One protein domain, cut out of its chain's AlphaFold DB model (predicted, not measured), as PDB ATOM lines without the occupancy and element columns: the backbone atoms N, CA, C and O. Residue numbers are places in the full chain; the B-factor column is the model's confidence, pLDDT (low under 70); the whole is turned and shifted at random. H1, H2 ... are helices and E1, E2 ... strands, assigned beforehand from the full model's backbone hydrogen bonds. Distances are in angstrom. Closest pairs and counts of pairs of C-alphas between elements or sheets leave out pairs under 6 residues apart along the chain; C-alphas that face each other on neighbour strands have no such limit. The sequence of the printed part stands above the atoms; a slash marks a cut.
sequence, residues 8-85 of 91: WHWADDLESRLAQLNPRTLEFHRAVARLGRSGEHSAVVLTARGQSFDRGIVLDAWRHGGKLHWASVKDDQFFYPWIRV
ATOM      1  N   TRP A   8     -81.322 114.706  18.986       92.50
ATOM      2  CA  TRP A   8     -80.846 115.459  20.149       92.50
ATOM      3  C   TRP A   8     -81.974 116.199  20.879       92.50
ATOM      4  O   TRP A   8     -82.037 116.110  22.099       92.50
ATOM      5  N   HIS A   9     -82.937 116.785  20.154       93.81
ATOM      6  CA  HIS A   9     -84.120 117.403  20.764       93.81
ATOM      7  C   HIS A   9     -84.932 116.394  21.585       93.81
ATOM      8  O   HIS A   9     -85.386 116.695  22.681       93.81
ATOM      9  N   TRP A  10     -85.122 115.182  21.055       95.69
ATOM     10  CA  TRP A  10     -85.856 114.131  21.762       95.69
ATOM     11  C   TRP A  10     -85.101 113.633  22.992       95.69
ATOM     12  O   TRP A  10     -85.723 113.324  24.006       95.69
ATOM     13  N   ALA A  11     -83.773 113.556  22.913       95.75
ATOM     14  CA  ALA A  11     -82.939 113.210  24.053       95.75
ATOM     15  C   ALA A  11     -82.951 114.318  25.128       95.75
ATOM     16  O   ALA A  11     -83.019 113.980  26.307       95.75
ATOM     17  N   ASP A  12     -82.984 115.605  24.748       94.12
ATOM     18  CA  ASP A  12     -83.122 116.744  25.677       94.12
ATOM     19  C   ASP A  12     -84.466 116.715  26.404       94.12
ATOM     20  O   ASP A  12     -84.525 116.816  27.632       94.12
ATOM     21  N   ASP A  13     -85.548 116.549  25.641       94.88
ATOM     22  CA  ASP A  13     -86.910 116.518  26.171       94.88
ATOM     23  C   ASP A  13     -87.091 115.309  27.111       94.88
ATOM     24  O   ASP A  13     -87.687 115.426  28.188       94.88
ATOM     25  N   LEU A  14     -86.529 114.148  26.744       95.62
ATOM     26  CA  LEU A  14     -86.548 112.945  27.574       95.62
ATOM     27  C   LEU A  14     -85.723 113.121  28.856       95.62
ATOM     28  O   LEU A  14     -86.227 112.816  29.936       95.62
ATOM     29  N   GLU A  15     -84.487 113.618  28.765       94.50
ATOM     30  CA  GLU A  15     -83.622 113.860  29.929       94.50
ATOM     31  C   GLU A  15     -84.277 114.850  30.901       94.50
ATOM     32  O   GLU A  15     -84.375 114.570  32.098       94.50
ATOM     33  N   SER A  16     -84.840 115.945  30.381       94.00
ATOM     34  CA  SER A  16     -85.566 116.949  31.168       94.00
ATOM     35  C   SER A  16     -86.774 116.353  31.892       94.00
ATOM     36  O   SER A  16     -87.024 116.659  33.061       94.00
ATOM     37  N   ARG A  17     -87.532 115.471  31.228       95.50
ATOM     38  CA  ARG A  17     -88.681 114.789  31.839       95.50
ATOM     39  C   ARG A  17     -88.256 113.782  32.905       95.50
ATOM     40  O   ARG A  17     -88.915 113.680  33.936       95.50
ATOM     41  N   LEU A  18     -87.180 113.041  32.663       94.94
ATOM     42  CA  LEU A  18     -86.637 112.063  33.604       94.94
ATOM     43  C   LEU A  18     -86.065 112.737  34.857       94.94
ATOM     44  O   LEU A  18     -86.280 112.242  35.964       94.94
ATOM     45  N   ALA A  19     -85.417 113.895  34.713       91.69
ATOM     46  CA  ALA A  19     -84.896 114.677  35.834       91.69
ATOM     47  C   ALA A  19     -85.996 115.083  36.834       91.69
ATOM     48  O   ALA A  19     -85.773 115.034  38.042       91.69
ATOM     49  N   GLN A  20     -87.209 115.385  36.355       96.50
ATOM     50  CA  GLN A  20     -88.361 115.738  37.203       96.50
ATOM     51  C   GLN A  20     -88.814 114.602  38.134       96.50
ATOM     52  O   GLN A  20     -89.524 114.856  39.106       96.50
ATOM     53  N   LEU A  21     -88.411 113.354  37.870       95.50
ATOM     54  CA  LEU A  21     -88.709 112.217  38.746       95.50
ATOM     55  C   LEU A  21     -87.897 112.245  40.049       95.50
ATOM     56  O   LEU A  21     -88.185 111.455  40.947       95.50
ATOM     57  N   ASN A  22     -86.893 113.124  40.159       93.69
ATOM     58  CA  ASN A  22     -86.013 113.252  41.322       93.69
ATOM     59  C   ASN A  22     -85.488 111.890  41.826       93.69
ATOM     60  O   ASN A  22     -85.675 111.539  42.999       93.69
ATOM     61  N   PRO A  23     -84.856 111.078  40.954       94.38
ATOM     62  CA  PRO A  23     -84.445 109.732  41.324       94.38
ATOM     63  C   PRO A  23     -83.374 109.746  42.419       94.38
ATOM     64  O   PRO A  23     -82.361 110.441  42.344       94.38
ATOM     65  N   ARG A  24     -83.555 108.895  43.431       96.19
ATOM     66  CA  ARG A  24     -82.557 108.716  44.498       96.19
ATOM     67  C   ARG A  24     -81.472 107.711  44.120       96.19
ATOM     68  O   ARG A  24     -80.302 107.915  44.443       96.19
ATOM     69  N   THR A  25     -81.854 106.653  43.414       97.06
ATOM     70  CA  THR A  25     -81.018 105.475  43.134       97.06
ATOM     71  C   THR A  25     -80.566 105.363  41.683       97.06
ATOM     72  O   THR A  25     -79.774 104.478  41.371       97.06
ATOM     73  N   LEU A  26     -81.057 106.239  40.806       97.44
ATOM     74  CA  LEU A  26     -80.813 106.196  39.370       97.44
ATOM     75  C   LEU A  26     -80.098 107.463  38.904       97.44
ATOM     76  O   LEU A  26     -80.312 108.541  39.461       97.44
ATOM     77  N   GLU A  27     -79.277 107.317  37.873       96.88
ATOM     78  CA  GLU A  27     -78.601 108.413  37.188       96.88
ATOM     79  C   GLU A  27     -78.934 108.374  35.697       96.88
ATOM     80  O   GLU A  27     -79.035 107.309  35.085       96.88
ATOM     81  N   PHE A  28     -79.111 109.560  35.121       96.88
ATOM     82  CA  PHE A  28     -79.325 109.741  33.693       96.88
ATOM     83  C   PHE A  28     -78.078 110.369  33.079       96.88
ATOM     84  O   PHE A  28     -77.400 111.197  33.696       96.88
ATOM     85  N   HIS A  29     -77.738 109.925  31.877       96.69
ATOM     86  CA  HIS A  29     -76.557 110.379  31.166       96.69
ATOM     87  C   HIS A  29     -76.894 110.628  29.708       96.69
ATOM     88  O   HIS A  29     -77.447 109.751  29.043       96.69
ATOM     89  N   ARG A  30     -76.455 111.762  29.168       96.75
ATOM     90  CA  ARG A  30     -76.458 111.945  27.723       96.75
ATOM     91  C   ARG A  30     -75.559 110.916  27.040       96.75
ATOM     92  O   ARG A  30     -74.386 110.762  27.400       96.75
ATOM     93  N   ALA A  31     -76.107 110.257  26.027       97.25
ATOM     94  CA  ALA A  31     -75.398 109.316  25.182       97.25
ATOM     95  C   ALA A  31     -75.464 109.759  23.721       97.25
ATOM     96  O   ALA A  31     -76.528 110.131  23.227       97.25
ATOM     97  N   VAL A  32     -74.328 109.695  23.030       97.50
ATOM     98  CA  VAL A  32     -74.251 109.968  21.594       97.50
ATOM     99  C   VAL A  32     -73.539 108.814  20.909       97.50
ATOM    100  O   VAL A  32     -72.488 108.365  21.361       97.50
ATOM    101  N   ALA A  33     -74.109 108.319  19.821       97.56
ATOM    102  CA  ALA A  33     -73.455 107.402  18.907       97.56
ATOM    103  C   ALA A  33     -72.887 108.197  17.731       97.56
ATOM    104  O   ALA A  33     -73.557 109.079  17.202       97.56
ATOM    105  N   ARG A  34     -71.668 107.852  17.292       96.50
ATOM    106  CA  ARG A  34     -71.017 108.440  16.099       96.50
ATOM    107  C   ARG A  34     -70.883 109.974  16.162       96.50
ATOM    108  O   ARG A  34     -71.035 110.636  15.142       96.50
ATOM    109  N   LEU A  35     -70.563 110.512  17.342       94.94
ATOM    110  CA  LEU A  35     -70.376 111.950  17.578       94.94
ATOM    111  C   LEU A  35     -69.474 112.600  16.510       94.94
ATOM    112  O   LEU A  35     -68.374 112.111  16.234       94.94
ATOM    113  N   GLY A  36     -69.946 113.694  15.912       92.44
ATOM    114  CA  GLY A  36     -69.270 114.464  14.868       92.44
ATOM    115  C   GLY A  36     -69.222 113.786  13.497       92.44
ATOM    116  O   GLY A  36     -68.464 114.219  12.629       92.44
ATOM    117  N   ARG A  37     -69.973 112.698  13.281       93.62
ATOM    118  CA  ARG A  37     -69.974 111.931  12.025       93.62
ATOM    119  C   ARG A  37     -71.383 111.795  11.453       93.62
ATOM    120  O   ARG A  37     -72.385 112.002  12.128       93.62
ATOM    121  N   SER A  38     -71.457 111.399  10.181       92.31
ATOM    122  CA  SER A  38     -72.733 111.044   9.557       92.31
ATOM    123  C   SER A  38     -73.416 109.906  10.326       92.31
ATOM    124  O   SER A  38     -72.768 108.926  10.707       92.31
ATOM    125  N   GLY A  39     -74.723 110.052  10.552       92.25
ATOM    126  CA  GLY A  39     -75.502 109.135  11.379       92.25
ATOM    127  C   GLY A  39     -75.304 109.333  12.883       92.25
ATOM    128  O   GLY A  39     -75.534 108.389  13.637       92.25
ATOM    129  N   GLU A  40     -74.857 110.518  13.318       95.88
ATOM    130  CA  GLU A  40     -74.873 110.889  14.732       95.88
ATOM    131  C   GLU A  40     -76.278 110.708  15.312       95.88
ATOM    132  O   GLU A  40     -77.278 111.144  14.734       95.88
ATOM    133  N   HIS A  41     -76.345 110.053  16.467       97.00
ATOM    134  CA  HIS A  41     -77.608 109.774  17.126       97.00
ATOM    135  C   HIS A  41     -77.504 110.018  18.622       97.00
ATOM    136  O   HIS A  41     -76.539 109.593  19.250       97.00
ATOM    137  N   SER A  42     -78.491 110.706  19.184       97.06
ATOM    138  CA  SER A  42     -78.531 111.079  20.599       97.06
ATOM    139  C   SER A  42     -79.636 110.325  21.328       97.06
ATOM    140  O   SER A  42     -80.748 110.194  20.817       97.06
ATOM    141  N   ALA A  43     -79.327 109.874  22.539       97.69
ATOM    142  CA  ALA A  43     -80.236 109.176  23.439       97.69
ATOM    143  C   ALA A  43     -79.881 109.491  24.904       97.69
ATOM    144  O   ALA A  43     -78.924 110.217  25.192       97.69
ATOM    145  N   VAL A  44     -80.639 108.924  25.840       98.12
ATOM    146  CA  VAL A  44     -80.329 108.959  27.274       98.12
ATOM    147  C   VAL A  44     -79.925 107.558  27.711       98.12
ATOM    148  O   VAL A  44     -80.560 106.590  27.320       98.12
ATOM    149  N   VAL A  45     -78.892 107.421  28.534       98.50
ATOM    150  CA  VAL A  45     -78.575 106.164  29.220       98.50
ATOM    151  C   VAL A  45     -78.924 106.295  30.691       98.50
ATOM    152  O   VAL A  45     -78.525 107.248  31.357       98.50
ATOM    153  N   LEU A  46     -79.668 105.314  31.183       98.00
ATOM    154  CA  LEU A  46     -80.030 105.135  32.576       98.00
ATOM    155  C   LEU A  46     -79.074 104.140  33.239       98.00
ATOM    156  O   LEU A  46     -78.858 103.046  32.719       98.00
ATOM    157  N   THR A  47     -78.558 104.485  34.412       98.56
ATOM    158  CA  THR A  47     -77.754 103.591  35.255       98.56
ATOM    159  C   THR A  47     -78.260 103.612  36.695       98.56
ATOM    160  O   THR A  47     -78.952 104.542  37.124       98.56
ATOM    161  N   ALA A  48     -77.916 102.586  37.473       98.12
ATOM    162  CA  ALA A  48     -77.950 102.716  38.926       98.12
ATOM    163  C   ALA A  48     -76.846 103.681  39.394       98.12
ATOM    164  O   ALA A  48     -75.784 103.768  38.783       98.12
ATOM    165  N   ARG A  49     -77.058 104.376  40.512       97.31
ATOM    166  CA  ARG A  49     -76.050 105.278  41.087       97.31
ATOM    167  C   ARG A  49     -74.719 104.549  41.305       97.31
ATOM    168  O   ARG A  49     -74.674 103.539  42.004       97.31
ATOM    169  N   GLY A  50     -73.642 105.079  40.720       96.50
ATOM    170  CA  GLY A  50     -72.298 104.492  40.789       96.50
ATOM    171  C   GLY A  50     -72.057 103.297  39.857       96.50
ATOM    172  O   GLY A  50     -70.952 102.755  39.843       96.50
ATOM    173  N   GLN A  51     -73.048 102.883  39.066       98.06
ATOM    174  CA  GLN A  51     -72.877 101.866  38.033       98.06
ATOM    175  C   GLN A  51     -72.176 102.463  36.804       98.06
ATOM    176  O   GLN A  51     -72.380 103.623  36.445       98.06
ATOM    177  N   SER A  52     -71.338 101.664  36.144       97.56
ATOM    178  CA  SER A  52     -70.659 102.090  34.923       97.56
ATOM    179  C   SER A  52     -71.640 102.274  33.757       97.56
ATOM    180  O   SER A  52     -72.664 101.598  33.656       97.56
ATOM    181  N   PHE A  53     -71.310 103.191  32.847       97.88
ATOM    182  CA  PHE A  53     -72.166 103.551  31.712       97.88
ATOM    183  C   PHE A  53     -72.473 102.364  30.785       97.88
ATOM    184  O   PHE A  53     -73.611 102.192  30.365       97.88
ATOM    185  N   ASP A  54     -71.484 101.510  30.508       97.19
ATOM    186  CA  ASP A  54     -71.608 100.329  29.639       97.19
ATOM    187  C   ASP A  54     -72.575  99.263  30.186       97.19
ATOM    188  O   ASP A  54     -73.064  98.408  29.445       97.19
ATOM    189  N   ARG A  55     -72.880  99.332  31.487       98.00
ATOM    190  CA  ARG A  55     -73.838  98.467  32.184       98.00
ATOM    191  C   ARG A  55     -75.247  99.066  32.246       98.00
ATOM    192  O   ARG A  55     -76.125  98.443  32.840       98.00
ATOM    193  N   GLY A  56     -75.447 100.252  31.674       98.31
ATOM    194  CA  GLY A  56     -76.718 100.964  31.667       98.31
ATOM    195  C   GLY A  56     -77.721 100.463  30.628       98.31
ATOM    196  O   GLY A  56     -77.469  99.537  29.851       98.31
ATOM    197  N   ILE A  57     -78.871 101.131  30.608       98.56
ATOM    198  CA  ILE A  57     -79.969 100.926  29.662       98.56
ATOM    199  C   ILE A  57     -80.098 102.181  28.800       98.56
ATOM    200  O   ILE A  57     -80.274 103.277  29.325       98.56
ATOM    201  N   VAL A  58     -80.029 102.024  27.482       98.44
ATOM    202  CA  VAL A  58     -80.330 103.086  26.517       98.44
ATOM    203  C   VAL A  58     -81.834 103.328  26.519       98.44
ATOM    204  O   VAL A  58     -82.610 102.382  26.441       98.44
ATOM    205  N   LEU A  59     -82.238 104.590  26.582       98.38
ATOM    206  CA  LEU A  59     -83.597 105.091  26.443       98.38
ATOM    207  C   LEU A  59     -83.618 106.050  25.250       98.38
ATOM    208  O   LEU A  59     -83.001 107.116  25.273       98.38
ATOM    209  N   ASP A  60     -84.321 105.657  24.195       97.81
ATOM    210  CA  ASP A  60     -84.309 106.357  22.915       97.81
ATOM    211  C   ASP A  60     -85.743 106.559  22.421       97.81
ATOM    212  O   ASP A  60     -86.404 105.650  21.915       97.81
ATOM    213  N   ALA A  61     -86.249 107.772  22.632       96.12
ATOM    214  CA  ALA A  61     -87.613 108.141  22.272       96.12
ATOM    215  C   ALA A  61     -87.768 108.471  20.774       96.12
ATOM    216  O   ALA A  61     -88.889 108.502  20.265       96.12
ATOM    217  N   TRP A  62     -86.662 108.680  20.053       96.56
ATOM    218  CA  TRP A  62     -86.683 109.089  18.650       96.56
ATOM    219  C   TRP A  62     -86.776 107.896  17.692       96.56
ATOM    220  O   TRP A  62     -87.531 107.955  16.721       96.56
ATOM    221  N   ARG A  63     -86.060 106.798  17.981       94.19
ATOM    222  CA  ARG A  63     -85.858 105.645  17.071       94.19
ATOM    223  C   ARG A  63     -87.131 105.076  16.452       94.19
ATOM    224  O   ARG A  63     -87.116 104.693  15.287       94.19
ATOM    225  N   HIS A  64     -88.223 105.034  17.215       94.19
ATOM    226  CA  HIS A  64     -89.517 104.506  16.763       94.19
ATOM    227  C   HIS A  64     -90.613 105.577  16.756       94.19
ATOM    228  O   HIS A  64     -91.777 105.275  17.013       94.19
ATOM    229  N   GLY A  65     -90.247 106.840  16.512       90.38
ATOM    230  CA  GLY A  65     -91.207 107.934  16.339       90.38
ATOM    231  C   GLY A  65     -92.082 108.198  17.568       90.38
ATOM    232  O   GLY A  65     -93.272 108.463  17.425       90.38
ATOM    233  N   GLY A  66     -91.512 108.092  18.771       88.56
ATOM    234  CA  GLY A  66     -92.203 108.348  20.038       88.56
ATOM    235  C   GLY A  66     -92.637 107.119  20.822       88.56
ATOM    236  O   GLY A  66     -92.949 107.240  22.006       88.56
ATOM    237  N   LYS A  67     -92.564 105.919  20.238       94.31
ATOM    238  CA  LYS A  67     -92.549 104.696  21.044       94.31
ATOM    239  C   LYS A  67     -91.152 104.531  21.640       94.31
ATOM    240  O   LYS A  67     -90.189 104.350  20.899       94.31
ATOM    241  N   LEU A  68     -91.045 104.594  22.968       96.06
ATOM    242  CA  LEU A  68     -89.757 104.487  23.650       96.06
ATOM    243  C   LEU A  68     -89.061 103.175  23.275       96.06
ATOM    244  O   LEU A  68     -89.596 102.089  23.505       96.06
ATOM    245  N   HIS A  69     -87.868 103.286  22.702       97.50
ATOM    246  CA  HIS A  69     -86.951 102.169  22.573       97.50
ATOM    247  C   HIS A  69     -86.120 102.038  23.847       97.50
ATOM    248  O   HIS A  69     -85.661 103.045  24.391       97.50
ATOM    249  N   TRP A  70     -85.873 100.800  24.271       97.94
ATOM    250  CA  TRP A  70     -84.874 100.508  25.284       97.94
ATOM    251  C   TRP A  70     -84.091  99.240  24.958       97.94
ATOM    252  O   TRP A  70     -84.629  98.287  24.394       97.94
ATOM    253  N   ALA A  71     -82.822  99.239  25.347       98.06
ATOM    254  CA  ALA A  71     -81.905  98.111  25.234       98.06
ATOM    255  C   ALA A  71     -80.776  98.280  26.257       98.06
ATOM    256  O   ALA A  71     -80.542  99.392  26.734       98.06
ATOM    257  N   SER A  72     -80.055  97.211  26.602       98.25
ATOM    258  CA  SER A  72     -78.804  97.395  27.344       98.25
ATOM    259  C   SER A  72     -77.788  98.114  26.448       98.25
ATOM    260  O   SER A  72     -77.776  97.897  25.234       98.25
ATOM    261  N   VAL A  73     -76.929  98.961  27.026       98.25
ATOM    262  CA  VAL A  73     -75.864  99.633  26.256       98.25
ATOM    263  C   VAL A  73     -75.021  98.597  25.518       98.25
ATOM    264  O   VAL A  73     -74.774  98.751  24.330       98.25
ATOM    265  N   LYS A  74     -74.664  97.501  26.194       97.50
ATOM    266  CA  LYS A  74     -73.879  96.404  25.625       97.50
ATOM    267  C   LYS A  74     -74.527  95.764  24.392       97.50
ATOM    268  O   LYS A  74     -73.822  95.529  23.413       97.50
ATOM    269  N   ASP A  75     -75.826  95.476  24.437       97.56
ATOM    270  CA  ASP A  75     -76.513  94.793  23.333       97.56
ATOM    271  C   ASP A  75     -76.757  95.736  22.145       97.56
ATOM    272  O   ASP A  75     -76.733  95.302  20.993       97.56
ATOM    273  N   ASP A  76     -76.939  97.036  22.404       97.25
ATOM    274  CA  ASP A  76     -77.135  98.050  21.358       97.25
ATOM    275  C   ASP A  76     -75.802  98.552  20.759       97.25
ATOM    276  O   ASP A  76     -75.776  99.069  19.638       97.25
ATOM    277  N   GLN A  77     -74.680  98.346  21.471       93.31
ATOM    278  CA  GLN A  77     -73.347  98.881  21.147       93.31
ATOM    279  C   GLN A  77     -72.870  98.526  19.732       93.31
ATOM    280  O   GLN A  77     -72.143  99.301  19.107       93.31
ATOM    281  N   PHE A  78     -73.254  97.349  19.224       93.56
ATOM    282  CA  PHE A  78     -72.849  96.884  17.896       93.56
ATOM    283  C   PHE A  78     -73.388  97.790  16.777       93.56
ATOM    284  O   PHE A  78     -72.674  98.095  15.822       93.56
ATOM    285  N   PHE A  79     -74.631  98.261  16.907       95.19
ATOM    286  CA  PHE A  79     -75.269  99.139  15.923       95.19
ATOM    287  C   PHE A  79     -75.000 100.617  16.225       95.19
ATOM    288  O   PHE A  79     -74.715 101.412  15.316       95.19
ATOM    289  N   TYR A  80     -75.032 100.965  17.510       96.38
ATOM    290  CA  TYR A  80     -74.855 102.316  18.015       96.38
ATOM    291  C   TYR A  80     -73.680 102.346  18.994       96.38
ATOM    292  O   TYR A  80     -73.837 101.949  20.143       96.38
ATOM    293  N   PRO A  81     -72.492 102.821  18.576       97.00
ATOM    294  CA  PRO A  81     -71.331 102.887  19.455       97.00
ATOM    295  C   PRO A  81     -71.490 104.038  20.458       97.00
ATOM    296  O   PRO A  81     -70.958 105.131  20.250       97.00
ATOM    297  N   TRP A  82     -72.271 103.805  21.513       97.69
ATOM    298  CA  TRP A  82     -72.622 104.803  22.512       97.69
ATOM    299  C   TRP A  82     -71.399 105.270  23.287       97.69
ATOM    300  O   TRP A  82     -70.637 104.465  23.827       97.69
ATOM    301  N   ILE A  83     -71.254 106.588  23.383       97.19
ATOM    302  CA  ILE A  83     -70.343 107.238  24.316       97.19
ATOM    303  C   ILE A  83     -71.125 108.176  25.225       97.19
ATOM    304  O   ILE A  83     -72.082 108.831  24.802       97.19
ATOM    305  N   ARG A  84     -70.702 108.255  26.487       96.75
ATOM    306  CA  ARG A  84     -71.205 109.264  27.413       96.75
ATOM    307  C   ARG A  84     -70.630 110.619  27.024       96.75
ATOM    308  O   ARG A  84     -69.411 110.760  26.934       96.75
ATOM    309  N   VAL A  85     -71.491 111.618  26.876       94.44
ATOM    310  CA  VAL A  85     -71.072 113.014  26.705       94.44
ATOM    311  C   VAL A  85     -71.542 113.850  27.890       94.44
ATOM    312  O   VAL A  85     -72.458 113.470  28.621       94.44
TER     313      VAL A  85
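This is residues 8 to 85 of the 91 residues of an uncharacterized protein of bioreactor metagenome (UniProt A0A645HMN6). One strongly twisted, curled antiparallel sheet has the helix H1 running along its strands on one face, while the very short helix H2 sits at the opposite face, beside the strands. The long hairpin of E1 and E2 lies along the length of the domain, and the hairpin of E3 and E4 is turned away from it where the sheet curls. The printed part has 78 residues, with two named helices and five named strands in the order H1, E1, E2, E3, E4, H2, E5; the sheet's order is E4, E3, E2, E1, E5. The class is mixed, helices and strands, and the whole is compact, with a radius of gyration of the C-alphas of 11.7 A and spans of 36 by 24 by 21 A.

H1, residues 8 to 19, is on the sheet at a height of 7.9 A, and with the sheet it makes two layers, a helix on one face of a sheet. It runs along E2, residues 41 to 48, at 8 degrees on the local plane; their closest C-alphas are those of Ala 11 and Ala 43, 4.9 A apart. E1, residues 26 to 33, forms a hairpin with E2, where N 29 and O 45 are 2.8 A apart, within hydrogen-bond range. E3, residues 57 to 64, pairs antiparallel with E2, with N 59 and O 44 at 2.7 A, and bends by 79 degrees at residue 61. E4, residues 67 to 72, is an edge strand beside E3, with N 58 and O 71 at 2.8 A. E1, E2, E3 and E4 make a meander, each strand the antiparallel neighbour of the one before. H2, residues 73 to 76, is on the opposite face from H1 and over none of the strands. E5, residues 82 to 84, is the other edge strand, antiparallel to E1, with N 32 and O 83 at 3.0 A. Every O i to N i+4 pair in H1 is within hydrogen-bond range; H2 is too short for such a pair.

H1 begins at C-alpha 8, (-80.846, 115.459, 20.149), and is 16.2 A long. E1 is 21.8 A long and E2 22.9 A; E3 measures 16.4 A and E4 16.8 A. H2 is 5.3 A long, and E5, 6.8 A long, ends at C-alpha 84, (-71.205, 109.264, 27.413).

The C-alphas farthest apart are those of Arg 24 and Ser 38, at 36.4 A. The printed part has no cut, and no link is long. The mean pLDDT of the printed part is 96.1, and no printed residue is under 70.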